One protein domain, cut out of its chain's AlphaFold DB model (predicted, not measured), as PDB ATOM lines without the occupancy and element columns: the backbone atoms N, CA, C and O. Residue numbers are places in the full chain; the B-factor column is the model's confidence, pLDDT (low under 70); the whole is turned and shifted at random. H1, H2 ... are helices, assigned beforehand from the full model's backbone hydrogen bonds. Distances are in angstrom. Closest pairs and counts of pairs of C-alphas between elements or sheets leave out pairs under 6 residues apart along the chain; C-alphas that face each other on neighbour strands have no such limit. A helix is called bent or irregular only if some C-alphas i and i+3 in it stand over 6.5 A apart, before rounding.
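What this domain is: This is residues 149 to 214 and 278 to 371 of the 584 residues of the protein "Hypothetical protein" of Symbiodinium natans (UniProt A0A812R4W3). A bent helix, H5, runs along one side of a cluster of short helices: H1, near the middle, and H2 pack on its first arm, H5a; H4 packs on its second arm, H5b; and H6 sits in the bend between the arms. H3 packs on H1, while two parts stick out: residues 283 to 292 of a long loop, and residues 364 to 371 of the last helix, H7. The printed part has 160 residues with seven named helices, H1 to H7 in order, and no named strand; the class is all helix, though under half of the residues, 79, are in named elements. The whole is compact, with a radius of gyration of the C-alphas of 16.6 A and spans of 43 by 39 by 38 A.

Where its parts are: H1, residues 149 to 159, begins at C-alpha 149 (-7.230, -9.860, -21.401) and is 15.4 A long. H2, residues 183 to 192, measures 14.2 A. H3, residues 197 to 207, measures 13.6 A and is irregular: C-alphas 198 and 201 are 7.8 A apart. H4 is residues 210 to 214. H5, residues 307 to 328, was assigned as one helix by its hydrogen bonds but is bent, with C-alphas 316 and 319 8.0 A apart. Its arms are H5a, residues 307 to 316, 14.5 A, beginning at C-alpha 307 (-11.403, -15.145, -9.614), and H5b, residues 319 to 328, 13.3 A. H6 is residues 333 to 336. H7, residues 356 to 371, is 22.9 A long and ends at C-alpha 371 (-35.843, -9.586, -20.092).

How they stand to each other: H5 is the hub, touching four other helices. Its arms stand at a steep tilt of 68 degrees, only just short of about perpendicular. H1 touches H5a at a steep tilt of 63 degrees, opposite ways; their closest C-alphas, Ala 150 and Arg 310, are 5.6 A apart. H2 touches H5a at a shallow tilt of 26 degrees, the same way, closest at C-alphas His 187 and Thr 309, 5.4 A. H3 touches H1, closest at C-alphas Leu 153 and Val 206, 5.3 A. H4 touches H5b, closest at C-alphas Phe 211 and Val 320, 6.0 A. H6 touches H5a, closest at C-alphas Tyr 314 and Cys 335, 4.8 A. H7 is close to H5a but not clearly touching, with C-alphas Ala 308 and Ile 359 closest at 7.5 A. Each O i to N i+4 pair is within hydrogen-bond range in H1, H2, H4, H5a, H5b and H7; H3 has 3 of 7, beside 5 of 8 O i to N i+3 pairs, and H6 is too short for an i+4 pair.

The domain as a whole: The two C-alphas farthest apart, Arg 288 and Asn 371, are 52.5 A apart. Residues 215 to 277 are not printed; C-alphas 214 and 278 are 30.6 A apart across the cut. The links H1 to H2 and H6 to H7 are long. Mean pLDDT of the printed part is 74.8; 66 residues are under 70, among them 196 to 212, 282 to 294 and 344 to 371.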
ATOM      1  N   PRO A 149      -6.046 -10.716 -21.443       88.88
ATOM      2  CA  PRO A 149      -7.230  -9.860 -21.401       88.88
ATOM      3  C   PRO A 149      -7.663  -9.396 -20.012       88.88
ATOM      4  O   PRO A 149      -7.939  -8.208 -19.829       88.88
ATOM      5  N   ALA A 150      -7.730 -10.289 -19.024       90.00
ATOM      6  CA  ALA A 150      -8.235  -9.904 -17.710       90.00
ATOM      7  C   ALA A 150      -7.244  -9.012 -16.960       90.00
ATOM      8  O   ALA A 150      -7.623  -7.984 -16.394       90.00
ATOM      9  N   ASP A 151      -5.963  -9.333 -17.057       88.56
ATOM     10  CA  ASP A 151      -4.854  -8.528 -16.568       88.56
ATOM     11  C   ASP A 151      -4.769  -7.140 -17.218       88.56
ATOM     12  O   ASP A 151      -4.453  -6.145 -16.553       88.56
ATOM     13  N   TYR A 152      -5.058  -7.057 -18.515       87.25
ATOM     14  CA  TYR A 152      -5.161  -5.795 -19.235       87.25
ATOM     15  C   TYR A 152      -6.274  -4.914 -18.661       87.25
ATOM     16  O   TYR A 152      -6.000  -3.778 -18.261       87.25
ATOM     17  N   LEU A 153      -7.503  -5.434 -18.570       87.31
ATOM     18  CA  LEU A 153      -8.653  -4.672 -18.070       87.31
ATOM     19  C   LEU A 153      -8.463  -4.278 -16.602       87.31
ATOM     20  O   LEU A 153      -8.736  -3.138 -16.217       87.31
ATOM     21  N   TRP A 154      -7.903  -5.181 -15.798       89.94
ATOM     22  CA  TRP A 154      -7.557  -4.907 -14.410       89.94
ATOM     23  C   TRP A 154      -6.505  -3.796 -14.286       89.94
ATOM     24  O   TRP A 154      -6.633  -2.887 -13.460       89.94
ATOM     25  N   SER A 155      -5.489  -3.800 -15.149       86.62
ATOM     26  CA  SER A 155      -4.503  -2.721 -15.213       86.62
ATOM     27  C   SER A 155      -5.114  -1.404 -15.682       86.62
ATOM     28  O   SER A 155      -4.765  -0.355 -15.148       86.62
ATOM     29  N   ALA A 156      -6.003  -1.423 -16.672       85.56
ATOM     30  CA  ALA A 156      -6.685  -0.230 -17.161       85.56
ATOM     31  C   ALA A 156      -7.499   0.433 -16.039       85.56
ATOM     32  O   ALA A 156      -7.300   1.615 -15.754       85.56
ATOM     33  N   TYR A 157      -8.318  -0.355 -15.335       87.94
ATOM     34  CA  TYR A 157      -9.106   0.087 -14.183       87.94
ATOM     35  C   TYR A 157      -8.239   0.732 -13.097       87.94
ATOM     36  O   TYR A 157      -8.538   1.825 -12.619       87.94
ATOM     37  N   ASN A 158      -7.123   0.099 -12.732       88.31
ATOM     38  CA  ASN A 158      -6.266   0.617 -11.668       88.31
ATOM     39  C   ASN A 158      -5.475   1.864 -12.069       88.31
ATOM     40  O   ASN A 158      -5.099   2.641 -11.197       88.31
ATOM     41  N   PHE A 159      -5.206   2.091 -13.355       84.56
ATOM     42  CA  PHE A 159      -4.389   3.226 -13.790       84.56
ATOM     43  C   PHE A 159      -5.184   4.466 -14.163       84.56
ATOM     44  O   PHE A 159      -4.639   5.562 -14.054       84.56
ATOM     45  N   TRP A 160      -6.408   4.305 -14.647       83.81
ATOM     46  CA  TRP A 160      -7.144   5.386 -15.281       83.81
ATOM     47  C   TRP A 160      -8.308   5.880 -14.452       83.81
ATOM     48  O   TRP A 160      -9.035   5.088 -13.849       83.81
ATOM     49  N   VAL A 161      -8.484   7.197 -14.454       84.62
ATOM     50  CA  VAL A 161      -9.690   7.814 -13.911       84.62
ATOM     51  C   VAL A 161     -10.886   7.409 -14.774       84.62
ATOM     52  O   VAL A 161     -10.807   7.366 -16.011       84.62
ATOM     53  N   LEU A 162     -11.975   7.046 -14.108       79.44
ATOM     54  CA  LEU A 162     -13.224   6.641 -14.738       79.44
ATOM     55  C   LEU A 162     -14.113   7.888 -14.884       79.44
ATOM     56  O   LEU A 162     -14.041   8.791 -14.045       79.44
ATOM     57  N   PRO A 163     -14.915   8.004 -15.957       75.12
ATOM     58  CA  PRO A 163     -15.734   9.196 -16.131       75.12
ATOM     59  C   PRO A 163     -16.742   9.330 -14.978       75.12
ATOM     60  O   PRO A 163     -17.302   8.341 -14.508       75.12
ATOM     61  N   GLY A 164     -16.935  10.558 -14.491       75.62
ATOM     62  CA  GLY A 164     -17.769  10.841 -13.318       75.62
ATOM     63  C   GLY A 164     -17.039  10.742 -11.973       75.62
ATOM     64  O   GLY A 164     -17.602  11.135 -10.953       75.62
ATOM     65  N   GLU A 165     -15.787  10.281 -11.944       81.75
ATOM     66  CA  GLU A 165     -14.955  10.380 -10.743       81.75
ATOM     67  C   GLU A 165     -14.423  11.814 -10.537       81.75
ATOM     68  O   GLU A 165     -14.326  12.592 -11.495       81.75
ATOM     69  N   PRO A 166     -14.071  12.206  -9.298       82.75
ATOM     70  CA  PRO A 166     -13.481  13.517  -9.033       82.75
ATOM     71  C   PRO A 166     -12.196  13.723  -9.838       82.75
ATOM     72  O   PRO A 166     -11.390  12.808  -9.947       82.75
ATOM     73  N   ARG A 167     -11.975  14.939 -10.358       80.00
ATOM     74  CA  ARG A 167     -10.810  15.263 -11.210       80.00
ATOM     75  C   ARG A 167     -10.689  14.355 -12.442       80.00
ATOM     76  O   ARG A 167      -9.590  14.073 -12.906       80.00
ATOM     77  N   SER A 168     -11.823  13.920 -12.990       67.62
ATOM     78  CA  SER A 168     -11.871  13.171 -14.245       67.62
ATOM     79  C   SER A 168     -11.600  14.076 -15.443       67.62
ATOM     80  O   SER A 168     -12.511  14.452 -16.176       67.62
ATOM     81  N   SER A 169     -10.329  14.401 -15.693       66.31
ATOM     82  CA  SER A 169      -9.942  14.656 -17.076       66.31
ATOM     83  C   SER A 169      -9.821  13.315 -17.800       66.31
ATOM     84  O   SER A 169      -9.465  12.282 -17.220       66.31
ATOM     85  N   GLN A 170     -10.194  13.318 -19.076       55.78
ATOM     86  CA  GLN A 170     -10.435  12.108 -19.847       55.78
ATOM     87  C   GLN A 170      -9.176  11.262 -20.072       55.78
ATOM     88  O   GLN A 170      -9.332  10.187 -20.624       55.78
ATOM     89  N   ASP A 171      -7.984  11.666 -19.608       63.03
ATOM     90  CA  ASP A 171      -6.721  10.918 -19.708       63.03
ATOM     91  C   ASP A 171      -5.875  10.895 -18.423       63.03
ATOM     92  O   ASP A 171      -4.727  10.438 -18.437       63.03
ATOM     93  N   ASP A 172      -6.463  11.287 -17.291       72.81
ATOM     94  CA  ASP A 172      -5.733  11.340 -16.030       72.81
ATOM     95  C   ASP A 172      -5.484   9.973 -15.386       72.81
ATOM     96  O   ASP A 172      -6.139   8.948 -15.641       72.81
ATOM     97  N   TRP A 173      -4.470   9.990 -14.523       83.06
ATOM     98  CA  TRP A 173      -4.048   8.866 -13.709       83.06
ATOM     99  C   TRP A 173      -4.802   8.860 -12.384       83.06
ATOM    100  O   TRP A 173      -5.149   9.893 -11.826       83.06
ATOM    101  N   THR A 174      -5.030   7.669 -11.849       85.56
ATOM    102  CA  THR A 174      -5.752   7.509 -10.589       85.56
ATOM    103  C   THR A 174      -4.932   7.941  -9.376       85.56
ATOM    104  O   THR A 174      -4.014   7.249  -8.951       85.56
ATOM    105  N   ASP A 175      -5.281   9.032  -8.719       85.19
ATOM    106  CA  ASP A 175      -4.637   9.417  -7.460       85.19
ATOM    107  C   ASP A 175      -5.130   8.630  -6.242       85.19
ATOM    108  O   ASP A 175      -6.337   8.500  -6.000       85.19
ATOM    109  N   LYS A 176      -4.172   8.145  -5.438       81.06
ATOM    110  CA  LYS A 176      -4.441   7.510  -4.143       81.06
ATOM    111  C   LYS A 176      -5.061   8.542  -3.198       81.06
ATOM    112  O   LYS A 176      -4.552   9.648  -3.066       81.06
ATOM    113  N   GLY A 177      -6.158   8.172  -2.543       83.75
ATOM    114  CA  GLY A 177      -6.916   9.062  -1.654       83.75
ATOM    115  C   GLY A 177      -8.030   9.849  -2.348       83.75
ATOM    116  O   GLY A 177      -8.920  10.341  -1.665       83.75
ATOM    117  N   ILE A 178      -8.034   9.904  -3.684       88.25
ATOM    118  CA  ILE A 178      -9.125  10.498  -4.474       88.25
ATOM    119  C   ILE A 178      -9.982   9.391  -5.084       88.25
ATOM    120  O   ILE A 178     -11.195   9.351  -4.891       88.25
ATOM    121  N   HIS A 179      -9.339   8.459  -5.784       89.00
ATOM    122  CA  HIS A 179     -10.024   7.398  -6.511       89.00
ATOM    123  C   HIS A 179     -10.075   6.125  -5.673       89.00
ATOM    124  O   HIS A 179      -9.071   5.702  -5.092       89.00
ATOM    125  N   LYS A 180     -11.248   5.489  -5.632       88.00
ATOM    126  CA  LYS A 180     -11.448   4.213  -4.940       88.00
ATOM    127  C   LYS A 180     -11.355   3.063  -5.938       88.00
ATOM    128  O   LYS A 180     -12.089   3.014  -6.930       88.00
ATOM    129  N   ARG A 181     -10.450   2.125  -5.667       90.69
ATOM    130  CA  ARG A 181     -10.252   0.912  -6.463       90.69
ATOM    131  C   ARG A 181     -10.371  -0.308  -5.559       90.69
ATOM    132  O   ARG A 181      -9.756  -0.342  -4.498       90.69
ATOM    133  N   SER A 182     -11.166  -1.294  -5.962       92.94
ATOM    134  CA  SER A 182     -11.248  -2.583  -5.270       92.94
ATOM    135  C   SER A 182     -11.613  -3.705  -6.249       92.94
ATOM    136  O   SER A 182     -12.180  -3.418  -7.310       92.94
ATOM    137  N   PRO A 183     -11.291  -4.969  -5.925       93.88
ATOM    138  CA  PRO A 183     -11.675  -6.113  -6.751       93.88
ATOM    139  C   PRO A 183     -13.194  -6.226  -6.950       93.88
ATOM    140  O   PRO A 183     -13.646  -6.521  -8.052       93.88
ATOM    141  N   GLU A 184     -13.977  -5.927  -5.912       93.69
ATOM    142  CA  GLU A 184     -15.444  -5.987  -5.921       93.69
ATOM    143  C   GLU A 184     -16.033  -4.865  -6.777       93.69
ATOM    144  O   GLU A 184     -16.888  -5.111  -7.623       93.69
ATOM    145  N   HIS A 185     -15.523  -3.635  -6.629       90.44
ATOM    146  CA  HIS A 185     -15.937  -2.527  -7.487       90.44
ATOM    147  C   HIS A 185     -15.630  -2.847  -8.957       90.44
ATOM    148  O   HIS A 185     -16.477  -2.638  -9.818       90.44
ATOM    149  N   PHE A 186     -14.460  -3.414  -9.261       91.12
ATOM    150  CA  PHE A 186     -14.150  -3.833 -10.625       91.12
ATOM    151  C   PHE A 186     -15.052  -4.961 -11.135       91.12
ATOM    152  O   PHE A 186     -15.472  -4.914 -12.289       91.12
ATOM    153  N   HIS A 187     -15.403  -5.932 -10.288       91.81
ATOM    154  CA  HIS A 187     -16.352  -6.987 -10.643       91.81
ATOM    155  C   HIS A 187     -17.699  -6.411 -11.089       91.81
ATOM    156  O   HIS A 187     -18.189  -6.757 -12.164       91.81
ATOM    157  N   GLU A 188     -18.252  -5.469 -10.321       87.88
ATOM    158  CA  GLU A 188     -19.506  -4.792 -10.670       87.88
ATOM    159  C   GLU A 188     -19.411  -4.042 -12.004       87.88
ATOM    160  O   GLU A 188     -20.349  -4.069 -12.802       87.88
ATOM    161  N   LEU A 189     -18.258  -3.437 -12.306       83.94
ATOM    162  CA  LEU A 189     -18.036  -2.766 -13.588       83.94
ATOM    163  C   LEU A 189     -17.990  -3.743 -14.765       83.94
ATOM    164  O   LEU A 189     -18.614  -3.494 -15.801       83.94
ATOM    165  N   VAL A 190     -17.295  -4.870 -14.614       85.19
ATOM    166  CA  VAL A 190     -17.236  -5.917 -15.647       85.19
ATOM    167  C   VAL A 190     -18.617  -6.545 -15.860       85.19
ATOM    168  O   VAL A 190     -19.008  -6.825 -16.999       85.19
ATOM    169  N   LEU A 191     -19.387  -6.724 -14.786       85.31
ATOM    170  CA  LEU A 191     -20.773  -7.185 -14.822       85.31
ATOM    171  C   LEU A 191     -21.718  -6.184 -15.501       85.31
ATOM    172  O   LEU A 191     -22.649  -6.590 -16.200       85.31
ATOM    173  N   ALA A 192     -21.508  -4.886 -15.279       81.50
ATOM    174  CA  ALA A 192     -22.296  -3.822 -15.887       81.50
ATOM    175  C   ALA A 192     -22.091  -3.728 -17.406       81.50
ATOM    176  O   ALA A 192     -22.991  -3.261 -18.105       81.50
ATOM    177  N   ASP A 193     -20.947  -4.198 -17.915       74.69
ATOM    178  CA  ASP A 193     -20.694  -4.389 -19.347       74.69
ATOM    179  C   ASP A 193     -20.910  -3.117 -20.180       74.69
ATOM    180  O   ASP A 193     -21.517  -3.127 -21.246       74.69
ATOM    181  N   GLY A 194     -20.514  -1.967 -19.629       67.81
ATOM    182  CA  GLY A 194     -20.643  -0.685 -20.318       67.81
ATOM    183  C   GLY A 194     -22.062  -0.130 -20.422       67.81
ATOM    184  O   GLY A 194     -22.255   0.946 -20.984       67.81
ATOM    185  N   LYS A 195     -23.055  -0.812 -19.842       71.00
ATOM    186  CA  LYS A 195     -24.466  -0.396 -19.872       71.00
ATOM    187  C   LYS A 195     -24.777   0.758 -18.920       71.00
ATOM    188  O   LYS A 195     -25.897   1.258 -18.921       71.00
ATOM    189  N   MET A 196     -23.814   1.188 -18.106       64.25
ATOM    190  CA  MET A 196     -23.972   2.360 -17.251       64.25
ATOM    191  C   MET A 196     -23.602   3.632 -18.038       64.25
ATOM    192  O   MET A 196     -22.445   3.772 -18.435       64.25
ATOM    193  N   PRO A 197     -24.537   4.585 -18.245       61.72
ATOM    194  CA  PRO A 197     -24.323   5.756 -19.106       61.72
ATOM    195  C   PRO A 197     -23.120   6.618 -18.717       61.72
ATOM    196  O   PRO A 197     -22.370   7.049 -19.587       61.72
ATOM    197  N   ALA A 198     -22.871   6.793 -17.414       60.22
ATOM    198  CA  ALA A 198     -21.709   7.531 -16.910       60.22
ATOM    199  C   ALA A 198     -20.360   6.906 -17.318       60.22
ATOM    200  O   ALA A 198     -19.322   7.533 -17.175       60.22
ATOM    201  N   TRP A 199     -20.361   5.686 -17.855       58.41
ATOM    202  CA  TRP A 199     -19.168   4.887 -18.101       58.41
ATOM    203  C   TRP A 199     -18.951   4.627 -19.590       58.41
ATOM    204  O   TRP A 199     -17.860   4.210 -19.970       58.41
ATOM    205  N   GLN A 200     -19.934   4.922 -20.448       58.34
ATOM    206  CA  GLN A 200     -19.868   4.674 -21.893       58.34
ATOM    207  C   GLN A 200     -18.612   5.216 -22.603       58.34
ATOM    208  O   GLN A 200     -18.059   4.466 -23.407       58.34
ATOM    209  N   PRO A 201     -18.083   6.424 -22.300       54.78
ATOM    210  CA  PRO A 201     -16.919   6.962 -23.017       54.78
ATOM    211  C   PRO A 201     -15.651   6.101 -22.901       54.78
ATOM    212  O   PRO A 201     -14.741   6.216 -23.721       54.78
ATOM    213  N   ARG A 202     -15.567   5.245 -21.870       57.62
ATOM    214  CA  ARG A 202     -14.448   4.314 -21.644       57.62
ATOM    215  C   ARG A 202     -14.879   2.885 -21.336       57.62
ATOM    216  O   ARG A 202     -14.012   2.040 -21.136       57.62
ATOM    217  N   ALA A 203     -16.174   2.587 -21.355       52.81
ATOM    218  CA  ALA A 203     -16.682   1.230 -21.296       52.81
ATOM    219  C   ALA A 203     -15.989   0.404 -22.372       52.81
ATOM    220  O   ALA A 203     -15.385  -0.606 -22.049       52.81
ATOM    221  N   SER A 204     -15.903   0.912 -23.600       55.12
ATOM    222  CA  SER A 204     -15.108   0.313 -24.679       55.12
ATOM    223  C   SER A 204     -13.680  -0.051 -24.271       55.12
ATOM    224  O   SER A 204     -13.191  -1.126 -24.622       55.12
ATOM    225  N   LYS A 205     -13.047   0.798 -23.449       55.41
ATOM    226  CA  LYS A 205     -11.673   0.620 -22.987       55.41
ATOM    227  C   LYS A 205     -11.487  -0.380 -21.848       55.41
ATOM    228  O   LYS A 205     -10.378  -0.871 -21.669       55.41
ATOM    229  N   VAL A 206     -12.548  -0.660 -21.094       53.81
ATOM    230  CA  VAL A 206     -12.537  -1.516 -19.893       53.81
ATOM    231  C   VAL A 206     -13.443  -2.758 -20.054       53.81
ATOM    232  O   VAL A 206     -13.423  -3.644 -19.210       53.81
ATOM    233  N   THR A 207     -14.198  -2.867 -21.152       54.47
ATOM    234  CA  THR A 207     -15.162  -3.961 -21.415       54.47
ATOM    235  C   THR A 207     -14.847  -4.795 -22.656       54.47
ATOM    236  O   THR A 207     -15.447  -5.850 -22.809       54.47
ATOM    237  N   GLY A 208     -13.882  -4.393 -23.496       57.41
ATOM    238  CA  GLY A 208     -13.348  -5.269 -24.549       57.41
ATOM    239  C   GLY A 208     -13.602  -4.855 -26.002       57.41
ATOM    240  O   GLY A 208     -13.145  -5.562 -26.887       57.41
ATOM    241  N   LEU A 209     -14.202  -3.692 -26.295       55.16
ATOM    242  CA  LEU A 209     -14.341  -3.195 -27.686       55.16
ATOM    243  C   LEU A 209     -12.984  -3.013 -28.412       55.16
ATOM    244  O   LEU A 209     -12.924  -2.924 -29.632       55.16
ATOM    245  N   TRP A 210     -11.859  -2.988 -27.688       63.94
ATOM    246  CA  TRP A 210     -10.516  -3.052 -28.286       63.94
ATOM    247  C   TRP A 210     -10.227  -4.340 -29.032       63.94
ATOM    248  O   TRP A 210      -9.408  -4.365 -29.949       63.94
ATOM    249  N   PHE A 211     -10.861  -5.420 -28.612       66.88
ATOM    250  CA  PHE A 211     -10.648  -6.705 -29.222       66.88
ATOM    251  C   PHE A 211     -11.252  -6.785 -30.624       66.88
ATOM    252  O   PHE A 211     -10.705  -7.483 -31.476       66.88
ATOM    253  N   ASP A 212     -12.242  -5.942 -30.921       67.19
ATOM    254  CA  ASP A 212     -12.744  -5.737 -32.279       67.19
ATOM    255  C   ASP A 212     -11.667  -5.129 -33.193       67.19
ATOM    256  O   ASP A 212     -11.611  -5.439 -34.384       67.19
ATOM    257  N   LEU A 213     -10.753  -4.307 -32.651       71.81
ATOM    258  CA  LEU A 213      -9.603  -3.826 -33.425       71.81
ATOM    259  C   LEU A 213      -8.632  -4.963 -33.740       71.81
ATOM    260  O   LEU A 213      -8.101  -4.988 -34.843       71.81
ATOM    261  N   VAL A 214      -8.412  -5.908 -32.817       70.69
ATOM    262  CA  VAL A 214      -7.562  -7.089 -33.076       70.69
ATOM    263  C   VAL A 214      -8.122  -7.905 -34.237       70.69
ATOM    264  O   VAL A 214      -7.369  -8.253 -35.143       70.69
ATOM    265  N   ALA A 278       2.813   4.299  -6.274       69.06
ATOM    266  CA  ALA A 278       2.323   5.462  -7.010       69.06
ATOM    267  C   ALA A 278       3.475   6.328  -7.555       69.06
ATOM    268  O   ALA A 278       3.388   6.833  -8.670       69.06
ATOM    269  N   GLY A 279       4.595   6.416  -6.827       68.75
ATOM    270  CA  GLY A 279       5.820   7.078  -7.295       68.75
ATOM    271  C   GLY A 279       6.545   6.341  -8.432       68.75
ATOM    272  O   GLY A 279       7.369   6.932  -9.118       68.75
ATOM    273  N   GLY A 280       6.223   5.065  -8.680       67.94
ATOM    274  CA  GLY A 280       6.750   4.260  -9.792       67.94
ATOM    275  C   GLY A 280       5.975   4.410 -11.108       67.94
ATOM    276  O   GLY A 280       6.059   3.540 -11.977       67.94
ATOM    277  N   ARG A 281       5.166   5.466 -11.247       70.81
ATOM    278  CA  ARG A 281       4.371   5.774 -12.446       70.81
ATOM    279  C   ARG A 281       5.140   6.694 -13.398       70.81
ATOM    280  O   ARG A 281       6.000   7.453 -12.967       70.81
ATOM    281  N   GLY A 282       4.836   6.639 -14.692       64.25
ATOM    282  CA  GLY A 282       5.374   7.540 -15.717       64.25
ATOM    283  C   GLY A 282       6.369   6.902 -16.698       64.25
ATOM    284  O   GLY A 282       6.985   5.866 -16.458       64.25
ATOM    285  N   ALA A 283       6.550   7.538 -17.858       56.56
ATOM    286  CA  ALA A 283       7.434   7.054 -18.931       56.56
ATOM    287  C   ALA A 283       8.943   7.065 -18.569       56.56
ATOM    288  O   ALA A 283       9.770   6.486 -19.284       56.56
ATOM    289  N   GLY A 284       9.309   7.721 -17.462       61.09
ATOM    290  CA  GLY A 284      10.685   7.862 -16.977       61.09
ATOM    291  C   GLY A 284      11.055   6.983 -15.784       61.09
ATOM    292  O   GLY A 284      12.239   6.876 -15.478       61.09
ATOM    293  N   THR A 285      10.089   6.353 -15.114       65.06
ATOM    294  CA  THR A 285      10.353   5.614 -13.875       65.06
ATOM    295  C   THR A 285      10.723   4.169 -14.182       65.06
ATOM    296  O   THR A 285       9.960   3.397 -14.770       65.06
ATOM    297  N   PHE A 286      11.952   3.830 -13.806       65.50
ATOM    298  CA  PHE A 286      12.546   2.519 -14.000       65.50
ATOM    299  C   PHE A 286      12.797   1.892 -12.635       65.50
ATOM    300  O   PHE A 286      13.473   2.479 -11.791       65.50
ATOM    301  N   GLN A 287      12.248   0.703 -12.423       63.22
ATOM    302  CA  GLN A 287      12.487  -0.063 -11.208       63.22
ATOM    303  C   GLN A 287      13.332  -1.280 -11.570       63.22
ATOM    304  O   GLN A 287      12.976  -2.057 -12.454       63.22
ATOM    305  N   ARG A 288      14.480  -1.412 -10.900       62.66
ATOM    306  CA  ARG A 288      15.388  -2.555 -11.017       62.66
ATOM    307  C   ARG A 288      15.270  -3.365  -9.722       62.66
ATOM    308  O   ARG A 288      15.400  -2.785  -8.652       62.66
ATOM    309  N   GLY A 289      15.042  -4.675  -9.822       54.44
ATOM    310  CA  GLY A 289      15.233  -5.595  -8.693       54.44
ATOM    311  C   GLY A 289      14.150  -5.614  -7.607       54.44
ATOM    312  O   GLY A 289      14.466  -5.964  -6.476       54.44
ATOM    313  N   PHE A 290      12.893  -5.280  -7.914       54.19
ATOM    314  CA  PHE A 290      11.785  -5.501  -6.974       54.19
ATOM    315  C   PHE A 290      11.008  -6.766  -7.341       54.19
ATOM    316  O   PHE A 290      10.744  -7.003  -8.515       54.19
ATOM    317  N   SER A 291      10.587  -7.541  -6.337       57.50
ATOM    318  CA  SER A 291       9.595  -8.608  -6.493       57.50
ATOM    319  C   SER A 291       8.241  -7.982  -6.844       57.50
ATOM    320  O   SER A 291       7.427  -7.662  -5.973       57.50
ATOM    321  N   PHE A 292       8.028  -7.702  -8.125       61.00
ATOM    322  CA  PHE A 292       6.735  -7.272  -8.624       61.00
ATOM    323  C   PHE A 292       5.786  -8.471  -8.636       61.00
ATOM    324  O   PHE A 292       6.121  -9.534  -9.155       61.00
ATOM    325  N   VAL A 293       4.592  -8.283  -8.079       66.94
ATOM    326  CA  VAL A 293       3.516  -9.267  -8.177       66.94
ATOM    327  C   VAL A 293       2.576  -8.808  -9.285       66.94
ATOM    328  O   VAL A 293       1.952  -7.749  -9.190       66.94
ATOM    329  N   THR A 294       2.509  -9.593 -10.359       67.94
ATOM    330  CA  THR A 294       1.583  -9.351 -11.468       67.94
ATOM    331  C   THR A 294       0.145  -9.290 -10.963       67.94
ATOM    332  O   THR A 294      -0.242 -10.034 -10.070       67.94
ATOM    333  N   GLY A 295      -0.641  -8.358 -11.510       71.88
ATOM    334  CA  GLY A 295      -2.048  -8.205 -11.140       71.88
ATOM    335  C   GLY A 295      -2.287  -7.554  -9.775       71.88
ATOM    336  O   GLY A 295      -3.417  -7.572  -9.291       71.88
ATOM    337  N   VAL A 296      -1.271  -6.949  -9.156       80.19
ATOM    338  CA  VAL A 296      -1.393  -6.323  -7.835       80.19
ATOM    339  C   VAL A 296      -0.961  -4.857  -7.888       80.19
ATOM    340  O   VAL A 296       0.169  -4.541  -8.251       80.19
ATOM    341  N   TYR A 297      -1.862  -3.948  -7.503       83.94
ATOM    342  CA  TYR A 297      -1.653  -2.502  -7.608       83.94
ATOM    343  C   TYR A 297      -1.810  -1.815  -6.252       83.94
ATOM    344  O   TYR A 297      -2.678  -2.172  -5.460       83.94
ATOM    345  N   GLU A 298      -0.995  -0.792  -5.971       86.69
ATOM    346  CA  GLU A 298      -1.080  -0.074  -4.690       86.69
ATOM    347  C   GLU A 298      -2.474   0.526  -4.456       86.69
ATOM    348  O   GLU A 298      -3.001   0.473  -3.346       86.69
ATOM    349  N   ILE A 299      -3.093   1.070  -5.507       87.56
ATOM    350  CA  ILE A 299      -4.378   1.764  -5.393       87.56
ATOM    351  C   ILE A 299      -5.555   0.830  -5.083       87.56
ATOM    352  O   ILE A 299      -6.505   1.266  -4.440       87.56
ATOM    353  N   SER A 300      -5.475  -0.452  -5.456       88.44
ATOM    354  CA  SER A 300      -6.436  -1.481  -5.035       88.44
ATOM    355  C   SER A 300      -6.108  -2.076  -3.662       88.44
ATOM    356  O   SER A 300      -6.631  -3.129  -3.298       88.44
ATOM    357  N   GLY A 301      -5.198  -1.452  -2.903       88.88
ATOM    358  CA  GLY A 301      -4.721  -1.979  -1.627       88.88
ATOM    359  C   GLY A 301      -3.894  -3.252  -1.786       88.88
ATOM    360  O   GLY A 301      -3.887  -4.084  -0.886       88.88
ATOM    361  N   LYS A 302      -3.234  -3.431  -2.938       88.81
ATOM    362  CA  LYS A 302      -2.499  -4.648  -3.300       88.81
ATOM    363  C   LYS A 302      -3.354  -5.925  -3.258       88.81
ATOM    364  O   LYS A 302      -2.828  -7.018  -3.067       88.81
ATOM    365  N   LYS A 303      -4.662  -5.799  -3.481       90.12
ATOM    366  CA  LYS A 303      -5.544  -6.952  -3.674       90.12
ATOM    367  C   LYS A 303      -5.544  -7.376  -5.148       90.12
ATOM    368  O   LYS A 303      -5.598  -6.478  -6.001       90.12
ATOM    369  N   PRO A 304      -5.488  -8.685  -5.454       90.19
ATOM    370  CA  PRO A 304      -5.692  -9.183  -6.809       90.19
ATOM    371  C   PRO A 304      -7.156  -9.009  -7.231       90.19
ATOM    372  O   PRO A 304      -8.040  -8.807  -6.401       90.19
ATOM    373  N   MET A 305      -7.417  -9.079  -8.534       92.06
ATOM    374  CA  MET A 305      -8.780  -9.176  -9.065       92.06
ATOM    375  C   MET A 305      -9.446 -10.482  -8.594       92.06
ATOM    376  O   MET A 305      -8.773 -11.507  -8.519       92.06
ATOM    377  N   LEU A 306     -10.764 -10.455  -8.356       93.75
ATOM    378  CA  LEU A 306     -11.532 -11.656  -8.004       93.75
ATOM    379  C   LEU A 306     -11.467 -12.717  -9.114       93.75
ATOM    380  O   LEU A 306     -11.603 -12.395 -10.301       93.75
ATOM    381  N   CYS A 307     -11.380 -13.985  -8.724       93.38
ATOM    382  CA  CYS A 307     -11.403 -15.145  -9.614       93.38
ATOM    383  C   CYS A 307     -12.644 -15.138 -10.521       93.38
ATOM    384  O   CYS A 307     -12.543 -15.250 -11.746       93.38
ATOM    385  N   ALA A 308     -13.821 -14.877  -9.941       93.94
ATOM    386  CA  ALA A 308     -15.076 -14.771 -10.684       93.94
ATOM    387  C   ALA A 308     -15.046 -13.660 -11.753       93.94
ATOM    388  O   ALA A 308     -15.640 -13.812 -12.820       93.94
ATOM    389  N   THR A 309     -14.332 -12.554 -11.508       93.06
ATOM    390  CA  THR A 309     -14.144 -11.493 -12.510       93.06
ATOM    391  C   THR A 309     -13.266 -11.968 -13.663       93.06
ATOM    392  O   THR A 309     -13.614 -11.725 -14.817       93.06
ATOM    393  N   ARG A 310     -12.158 -12.668 -13.375       93.69
ATOM    394  CA  ARG A 310     -11.257 -13.225 -14.400       93.69
ATOM    395  C   ARG A 310     -12.009 -14.181 -15.325       93.69
ATOM    396  O   ARG A 310     -12.000 -13.988 -16.539       93.69
ATOM    397  N   LEU A 311     -12.740 -15.132 -14.741       92.88
ATOM    398  CA  LEU A 311     -13.573 -16.092 -15.472       92.88
ATOM    399  C   LEU A 311     -14.618 -15.396 -16.355       92.88
ATOM    400  O   LEU A 311     -14.790 -15.758 -17.519       92.88
ATOM    401  N   LEU A 312     -15.282 -14.362 -15.830       90.31
ATOM    402  CA  LEU A 312     -16.253 -13.581 -16.594       90.31
ATOM    403  C   LEU A 312     -15.607 -12.871 -17.793       90.31
ATOM    404  O   LEU A 312     -16.179 -12.864 -18.882       90.31
ATOM    405  N   ILE A 313     -14.415 -12.294 -17.620       89.88
ATOM    406  CA  ILE A 313     -13.678 -11.657 -18.718       89.88
ATOM    407  C   ILE A 313     -13.280 -12.700 -19.771       89.88
ATOM    408  O   ILE A 313     -13.442 -12.432 -20.959       89.88
ATOM    409  N   TYR A 314     -12.816 -13.887 -19.375       91.44
ATOM    410  CA  TYR A 314     -12.446 -14.950 -20.323       91.44
ATOM    411  C   TYR A 314     -13.635 -15.430 -21.128       91.44
ATOM    412  O   TYR A 314     -13.561 -15.491 -22.352       91.44
ATOM    413  N   SER A 315     -14.765 -15.658 -20.461       88.94
ATOM    414  CA  SER A 315     -16.007 -16.020 -21.137       88.94
ATOM    415  C   SER A 315     -16.414 -14.995 -22.196       88.94
ATOM    416  O   SER A 315     -16.923 -15.393 -23.240       88.94
ATOM    417  N   LYS A 316     -16.206 -13.697 -21.947       85.81
ATOM    418  CA  LYS A 316     -16.554 -12.624 -22.893       85.81
ATOM    419  C   LYS A 316     -15.552 -12.458 -24.036       85.81
ATOM    420  O   LYS A 316     -15.932 -11.992 -25.099       85.81
ATOM    421  N   ASN A 317     -14.286 -12.812 -23.819       86.06
ATOM    422  CA  ASN A 317     -13.184 -12.501 -24.740       86.06
ATOM    423  C   ASN A 317     -12.546 -13.747 -25.368       86.06
ATOM    424  O   ASN A 317     -11.450 -13.682 -25.926       86.06
ATOM    425  N   LYS A 318     -13.234 -14.889 -25.305       88.50
ATOM    426  CA  LYS A 318     -12.740 -16.162 -25.832       88.50
ATOM    427  C   LYS A 318     -12.445 -16.106 -27.332       88.50
ATOM    428  O   LYS A 318     -11.418 -16.623 -27.769       88.50
ATOM    429  N   ASP A 319     -13.301 -15.450 -28.113       85.50
ATOM    430  CA  ASP A 319     -13.127 -15.339 -29.569       85.50
ATOM    431  C   ASP A 319     -11.883 -14.529 -29.932       85.50
ATOM    432  O   ASP A 319     -11.126 -14.894 -30.824       85.50
ATOM    433  N   VAL A 320     -11.592 -13.497 -29.150       85.19
ATOM    434  CA  VAL A 320     -10.378 -12.691 -29.271       85.19
ATOM    435  C   VAL A 320      -9.139 -13.540 -29.038       85.19
ATOM    436  O   VAL A 320      -8.193 -13.502 -29.822       85.19
ATOM    437  N   CYS A 321      -9.135 -14.313 -27.952       90.12
ATOM    438  CA  CYS A 321      -8.041 -15.219 -27.641       90.12
ATOM    439  C   CYS A 321      -7.874 -16.270 -28.743       90.12
ATOM    440  O   CYS A 321      -6.742 -16.645 -29.054       90.12
ATOM    441  N   ARG A 322      -8.975 -16.692 -29.384       90.81
ATOM    442  CA  ARG A 322      -8.936 -17.577 -30.551       90.81
ATOM    443  C   ARG A 322      -8.245 -16.896 -31.729       90.81
ATOM    444  O   ARG A 322      -7.291 -17.482 -32.221       90.81
ATOM    445  N   VAL A 323      -8.629 -15.671 -32.098       86.88
ATOM    446  CA  VAL A 323      -7.974 -14.898 -33.176       86.88
ATOM    447  C   VAL A 323      -6.491 -14.670 -32.884       86.88
ATOM    448  O   VAL A 323      -5.635 -14.920 -33.729       86.88
ATOM    449  N   LEU A 324      -6.146 -14.264 -31.659       88.31
ATOM    450  CA  LEU A 324      -4.750 -14.110 -31.241       88.31
ATOM    451  C   LEU A 324      -3.956 -15.410 -31.407       88.31
ATOM    452  O   LEU A 324      -2.822 -15.383 -31.889       88.31
ATOM    453  N   SER A 325      -4.561 -16.545 -31.063       92.25
ATOM    454  CA  SER A 325      -3.931 -17.855 -31.186       92.25
ATOM    455  C   SER A 325      -3.817 -18.314 -32.640       92.25
ATOM    456  O   SER A 325      -2.733 -18.723 -33.048       92.25
ATOM    457  N   SER A 326      -4.904 -18.267 -33.415       89.94
ATOM    458  CA  SER A 326      -4.961 -18.796 -34.782       89.94
ATOM    459  C   SER A 326      -4.211 -17.924 -35.779       89.94
ATOM    460  O   SER A 326      -3.478 -18.450 -36.610       89.94
ATOM    461  N   SER A 327      -4.363 -16.604 -35.677       86.81
ATOM    462  CA  SER A 327      -3.871 -15.661 -36.685       86.81
ATOM    463  C   SER A 327      -2.479 -15.128 -36.347       86.81
ATOM    464  O   SER A 327      -1.705 -14.794 -37.241       86.81
ATOM    465  N   PHE A 328      -2.117 -15.080 -35.058       87.81
ATOM    466  CA  PHE A 328      -0.855 -14.477 -34.609       87.81
ATOM    467  C   PHE A 328       0.031 -15.404 -33.761       87.81
ATOM    468  O   PHE A 328       1.125 -15.004 -33.351       87.81
ATOM    469  N   GLY A 329      -0.410 -16.636 -33.480       90.56
ATOM    470  CA  GLY A 329       0.330 -17.591 -32.648       90.56
ATOM    471  C   GLY A 329       0.456 -17.170 -31.178       90.56
ATOM    472  O   GLY A 329       1.322 -17.669 -30.456       90.56
ATOM    473  N   VAL A 330      -0.374 -16.229 -30.720       91.06
ATOM    474  CA  VAL A 330      -0.404 -15.747 -29.339       91.06
ATOM    475  C   VAL A 330      -1.474 -16.497 -28.561       91.06
ATOM    476  O   VAL A 330      -2.657 -16.181 -28.607       91.06
ATOM    477  N   HIS A 331      -1.030 -17.493 -27.809       93.38
ATOM    478  CA  HIS A 331      -1.920 -18.457 -27.176       93.38
ATOM    479  C   HIS A 331      -2.071 -18.204 -25.666       93.38
ATOM    480  O   HIS A 331      -1.115 -18.409 -24.911       93.38
ATOM    481  N   TYR A 332      -3.238 -17.734 -25.216       93.19
ATOM    482  CA  TYR A 332      -3.570 -17.559 -23.793       93.19
ATOM    483  C   TYR A 332      -4.445 -18.723 -23.313       93.19
ATOM    484  O   TYR A 332      -5.664 -18.679 -23.456       93.19
ATOM    485  N   ARG A 333      -3.806 -19.757 -22.755       93.81
ATOM    486  CA  ARG A 333      -4.429 -21.048 -22.414       93.81
ATOM    487  C   ARG A 333      -5.665 -20.928 -21.530       93.81
ATOM    488  O   ARG A 333      -6.716 -21.446 -21.883       93.81
ATOM    489  N   GLU A 334      -5.574 -20.182 -20.432       93.62
ATOM    490  CA  GLU A 334      -6.707 -19.996 -19.515       93.62
ATOM    491  C   GLU A 334      -7.904 -19.302 -20.191       93.62
ATOM    492  O   GLU A 334      -9.050 -19.699 -20.003       93.62
ATOM    493  N   CYS A 335      -7.646 -18.300 -21.040       93.31
ATOM    494  CA  CYS A 335      -8.696 -17.604 -21.791       93.31
ATOM    495  C   CYS A 335      -9.373 -18.515 -22.831       93.31
ATOM    496  O   CYS A 335     -10.572 -18.403 -23.090       93.31
ATOM    497  N   LEU A 336      -8.607 -19.430 -23.432       94.38
ATOM    498  CA  LEU A 336      -9.111 -20.428 -24.376       94.38
ATOM    499  C   LEU A 336      -9.820 -21.600 -23.675       94.38
ATOM    500  O   LEU A 336     -10.655 -22.270 -24.294       94.38
ATOM    501  N   GLY A 337      -9.582 -21.767 -22.373       92.38
ATOM    502  CA  GLY A 337     -10.088 -22.869 -21.560       92.38
ATOM    503  C   GLY A 337      -9.249 -24.141 -21.669       92.38
ATOM    504  O   GLY A 337      -9.766 -25.212 -21.366       92.38
ATOM    505  N   ASP A 338      -7.996 -24.032 -22.119       93.12
ATOM    506  CA  ASP A 338      -7.066 -25.163 -22.234       93.12
ATOM    507  C   ASP A 338      -6.494 -25.563 -20.867       93.12
ATOM    508  O   ASP A 338      -6.293 -26.744 -20.597       93.12
ATOM    509  N   ASP A 339      -6.280 -24.571 -19.998       91.38
ATOM    510  CA  ASP A 339      -5.814 -24.743 -18.622       91.38
ATOM    511  C   ASP A 339      -6.880 -24.199 -17.647       91.38
ATOM    512  O   ASP A 339      -7.584 -23.233 -17.978       91.38
ATOM    513  N   PRO A 340      -7.019 -24.781 -16.439       88.25
ATOM    514  CA  PRO A 340      -7.858 -24.199 -15.400       88.25
ATOM    515  C   PRO A 340      -7.306 -22.832 -14.989       88.25
ATOM    516  O   PRO A 340      -6.096 -22.636 -14.920       88.25
ATOM    517  N   VAL A 341      -8.201 -21.893 -14.683       87.75
ATOM    518  CA  VAL A 341      -7.798 -20.574 -14.187       87.75
ATOM    519  C   VAL A 341      -7.161 -20.732 -12.810       87.75
ATOM    520  O   VAL A 341      -7.824 -21.182 -11.871       87.75
ATOM    521  N   ASP A 342      -5.890 -20.352 -12.684       82.44
ATOM    522  CA  ASP A 342      -5.199 -20.380 -11.399       82.44
ATOM    523  C   ASP A 342      -5.672 -19.215 -10.518       82.44
ATOM    524  O   ASP A 342      -5.274 -18.056 -10.668       82.44
ATOM    525  N   CYS A 343      -6.561 -19.535  -9.580       77.81
ATOM    526  CA  CYS A 343      -7.086 -18.590  -8.599       77.81
ATOM    527  C   CYS A 343      -6.361 -18.663  -7.244       77.81
ATOM    528  O   CYS A 343      -6.847 -18.092  -6.266       77.81
ATOM    529  N   ALA A 344      -5.188 -19.308  -7.161       54.72
ATOM    530  CA  ALA A 344      -4.516 -19.618  -5.894       54.72
ATOM    531  C   ALA A 344      -4.145 -18.395  -5.024       54.72
ATOM    532  O   ALA A 344      -3.849 -18.547  -3.838       54.72
ATOM    533  N   SER A 345      -4.215 -17.170  -5.553       51.25
ATOM    534  CA  SER A 345      -4.022 -15.944  -4.759       51.25
ATOM    535  C   SER A 345      -5.188 -15.579  -3.819       51.25
ATOM    536  O   SER A 345      -5.025 -14.690  -2.983       51.25
ATOM    537  N   GLU A 346      -6.337 -16.265  -3.890       50.56
ATOM    538  CA  GLU A 346      -7.468 -16.046  -2.968       50.56
ATOM    539  C   GLU A 346      -7.363 -16.833  -1.648       50.56
ATOM    540  O   GLU A 346      -8.111 -16.559  -0.711       50.56
ATOM    541  N   HIS A 347      -6.389 -17.742  -1.500       42.25
ATOM    542  CA  HIS A 347      -6.243 -18.612  -0.318       42.25
ATOM    543  C   HIS A 347      -5.880 -17.905   1.007       42.25
ATOM    544  O   HIS A 347      -5.643 -18.568   2.011       42.25
ATOM    545  N   GLY A 348      -5.873 -16.568   1.044       43.50
ATOM    546  CA  GLY A 348      -5.821 -15.784   2.284       43.50
ATOM    547  C   GLY A 348      -7.181 -15.301   2.808       43.50
ATOM    548  O   GLY A 348      -7.227 -14.782   3.916       43.50
ATOM    549  N   ASN A 349      -8.273 -15.438   2.043       39.06
ATOM    550  CA  ASN A 349      -9.624 -15.023   2.444       39.06
ATOM    551  C   ASN A 349     -10.643 -16.110   2.052       39.06
ATOM    552  O   ASN A 349     -11.115 -16.146   0.922       39.06
ATOM    553  N   GLU A 350     -11.014 -16.978   2.995       36.31
ATOM    554  CA  GLU A 350     -11.919 -18.136   2.824       36.31
ATOM    555  C   GLU A 350     -13.397 -17.809   2.501       36.31
ATOM    556  O   GLU A 350     -14.296 -18.620   2.738       36.31
ATOM    557  N   HIS A 351     -13.713 -16.647   1.935       43.75
ATOM    558  CA  HIS A 351     -15.091 -16.299   1.611       43.75
ATOM    559  C   HIS A 351     -15.250 -15.944   0.135       43.75
ATOM    560  O   HIS A 351     -14.821 -14.890  -0.317       43.75
ATOM    561  N   PHE A 352     -15.978 -16.834  -0.553       43.16
ATOM    562  CA  PHE A 352     -16.561 -16.720  -1.894       43.16
ATOM    563  C   PHE A 352     -15.722 -17.214  -3.084       43.16
ATOM    564  O   PHE A 352     -15.201 -16.432  -3.867       43.16
ATOM    565  N   ASN A 353     -15.743 -18.533  -3.309       41.03
ATOM    566  CA  ASN A 353     -15.384 -19.130  -4.598       41.03
ATOM    567  C   ASN A 353     -16.632 -19.816  -5.204       41.03
ATOM    568  O   ASN A 353     -16.938 -20.962  -4.860       41.03
ATOM    569  N   PRO A 354     -17.468 -19.113  -5.997       49.38
ATOM    570  CA  PRO A 354     -18.619 -19.736  -6.640       49.38
ATOM    571  C   PRO A 354     -18.136 -20.678  -7.749       49.38
ATOM    572  O   PRO A 354     -17.322 -20.288  -8.581       49.38
ATOM    573  N   SER A 355     -18.648 -21.912  -7.781       51.25
ATOM    574  CA  SER A 355     -18.306 -22.869  -8.838       51.25
ATOM    575  C   SER A 355     -18.669 -22.319 -10.231       51.25
ATOM    576  O   SER A 355     -19.592 -21.499 -10.344       51.25
ATOM    577  N   PRO A 356     -17.999 -22.766 -11.307       48.22
ATOM    578  CA  PRO A 356     -18.349 -22.391 -12.678       48.22
ATOM    579  C   PRO A 356     -19.842 -22.571 -13.002       48.22
ATOM    580  O   PRO A 356     -20.421 -21.718 -13.677       48.22
ATOM    581  N   GLU A 357     -20.511 -23.597 -12.452       55.31
ATOM    582  CA  GLU A 357     -21.961 -23.771 -12.635       55.31
ATOM    583  C   GLU A 357     -22.776 -22.676 -11.934       55.31
ATOM    584  O   GLU A 357     -23.777 -22.209 -12.477       55.31
ATOM    585  N   LYS A 358     -22.343 -22.207 -10.755       55.06
ATOM    586  CA  LYS A 358     -22.986 -21.080 -10.059       55.06
ATOM    587  C   LYS A 358     -22.804 -19.765 -10.811       55.06
ATOM    588  O   LYS A 358     -23.734 -18.963 -10.841       55.06
ATOM    589  N   ILE A 359     -21.648 -19.550 -11.440       54.19
ATOM    590  CA  ILE A 359     -21.414 -18.377 -12.296       54.19
ATOM    591  C   ILE A 359     -22.346 -18.431 -13.512       54.19
ATOM    592  O   ILE A 359     -23.033 -17.452 -13.800       54.19
ATOM    593  N   HIS A 360     -22.451 -19.587 -14.172       55.75
ATOM    594  CA  HIS A 360     -23.372 -19.777 -15.295       55.75
ATOM    595  C   HIS A 360     -24.840 -19.570 -14.881       55.75
ATOM    596  O   HIS A 360     -25.598 -18.892 -15.575       55.75
ATOM    597  N   ALA A 361     -25.248 -20.085 -13.718       61.97
ATOM    598  CA  ALA A 361     -26.596 -19.894 -13.183       61.97
ATOM    599  C   ALA A 361     -26.898 -18.420 -12.847       61.97
ATOM    600  O   ALA A 361     -28.001 -17.938 -13.107       61.97
ATOM    601  N   LEU A 362     -25.920 -17.675 -12.316       54.75
ATOM    602  CA  LEU A 362     -26.050 -16.237 -12.055       54.75
ATOM    603  C   LEU A 362     -26.193 -15.421 -13.347       54.75
ATOM    604  O   LEU A 362     -26.976 -14.467 -13.386       54.75
ATOM    605  N   LEU A 363     -25.474 -15.801 -14.406       55.34
ATOM    606  CA  LEU A 363     -25.584 -15.169 -15.722       55.34
ATOM    607  C   LEU A 363     -26.971 -15.397 -16.344       55.34
ATOM    608  O   LEU A 363     -27.587 -14.440 -16.821       55.34
ATOM    609  N   GLU A 364     -27.506 -16.616 -16.254       69.44
ATOM    610  CA  GLU A 364     -28.852 -16.947 -16.743       69.44
ATOM    611  C   GLU A 364     -29.964 -16.260 -15.929       69.44
ATOM    612  O   GLU A 364     -30.877 -15.654 -16.498       69.44
ATOM    613  N   LEU A 365     -29.852 -16.228 -14.596       65.56
ATOM    614  CA  LEU A 365     -30.801 -15.518 -13.730       65.56
ATOM    615  C   LEU A 365     -30.849 -14.012 -14.045       65.56
ATOM    616  O   LEU A 365     -31.911 -13.379 -14.021       65.56
ATOM    617  N   ARG A 366     -29.697 -13.415 -14.364       54.75
ATOM    618  CA  ARG A 366     -29.608 -12.000 -14.736       54.75
ATOM    619  C   ARG A 366     -30.180 -11.739 -16.127       54.75
ATOM    620  O   ARG A 366     -30.868 -10.732 -16.296       54.75
ATOM    621  N   ARG A 367     -29.952 -12.634 -17.095       59.53
ATOM    622  CA  ARG A 367     -30.573 -12.587 -18.431       59.53
ATOM    623  C   ARG A 367     -32.103 -12.607 -18.311       59.53
ATOM    624  O   ARG A 367     -32.766 -11.754 -18.900       59.53
ATOM    625  N   ALA A 368     -32.651 -13.458 -17.440       68.56
ATOM    626  CA  ALA A 368     -34.081 -13.494 -17.128       68.56
ATOM    627  C   ALA A 368     -34.605 -12.178 -16.507       68.56
ATOM    628  O   ALA A 368     -35.620 -11.646 -16.962       68.56
ATOM    629  N   LYS A 369     -33.896 -11.590 -15.529       61.38
ATOM    630  CA  LYS A 369     -34.275 -10.287 -14.938       61.38
ATOM    631  C   LYS A 369     -34.210  -9.129 -15.935       61.38
ATOM    632  O   LYS A 369     -35.058  -8.240 -15.895       61.38
ATOM    633  N   LEU A 370     -33.224  -9.119 -16.834       48.62
ATOM    634  CA  LEU A 370     -33.109  -8.079 -17.861       48.62
ATOM    635  C   LEU A 370     -34.287  -8.140 -18.841       48.62
ATOM    636  O   LEU A 370     -34.882  -7.106 -19.146       48.62
ATOM    637  N   ASN A 371     -34.673  -9.351 -19.247       58.94
ATOM    638  CA  ASN A 371     -35.843  -9.586 -20.092       58.94
ATOM    639  C   ASN A 371     -37.145  -9.157 -19.390       58.94
ATOM    640  O   ASN A 371     -38.010  -8.537 -20.009       58.94
TER     641      ASN A 371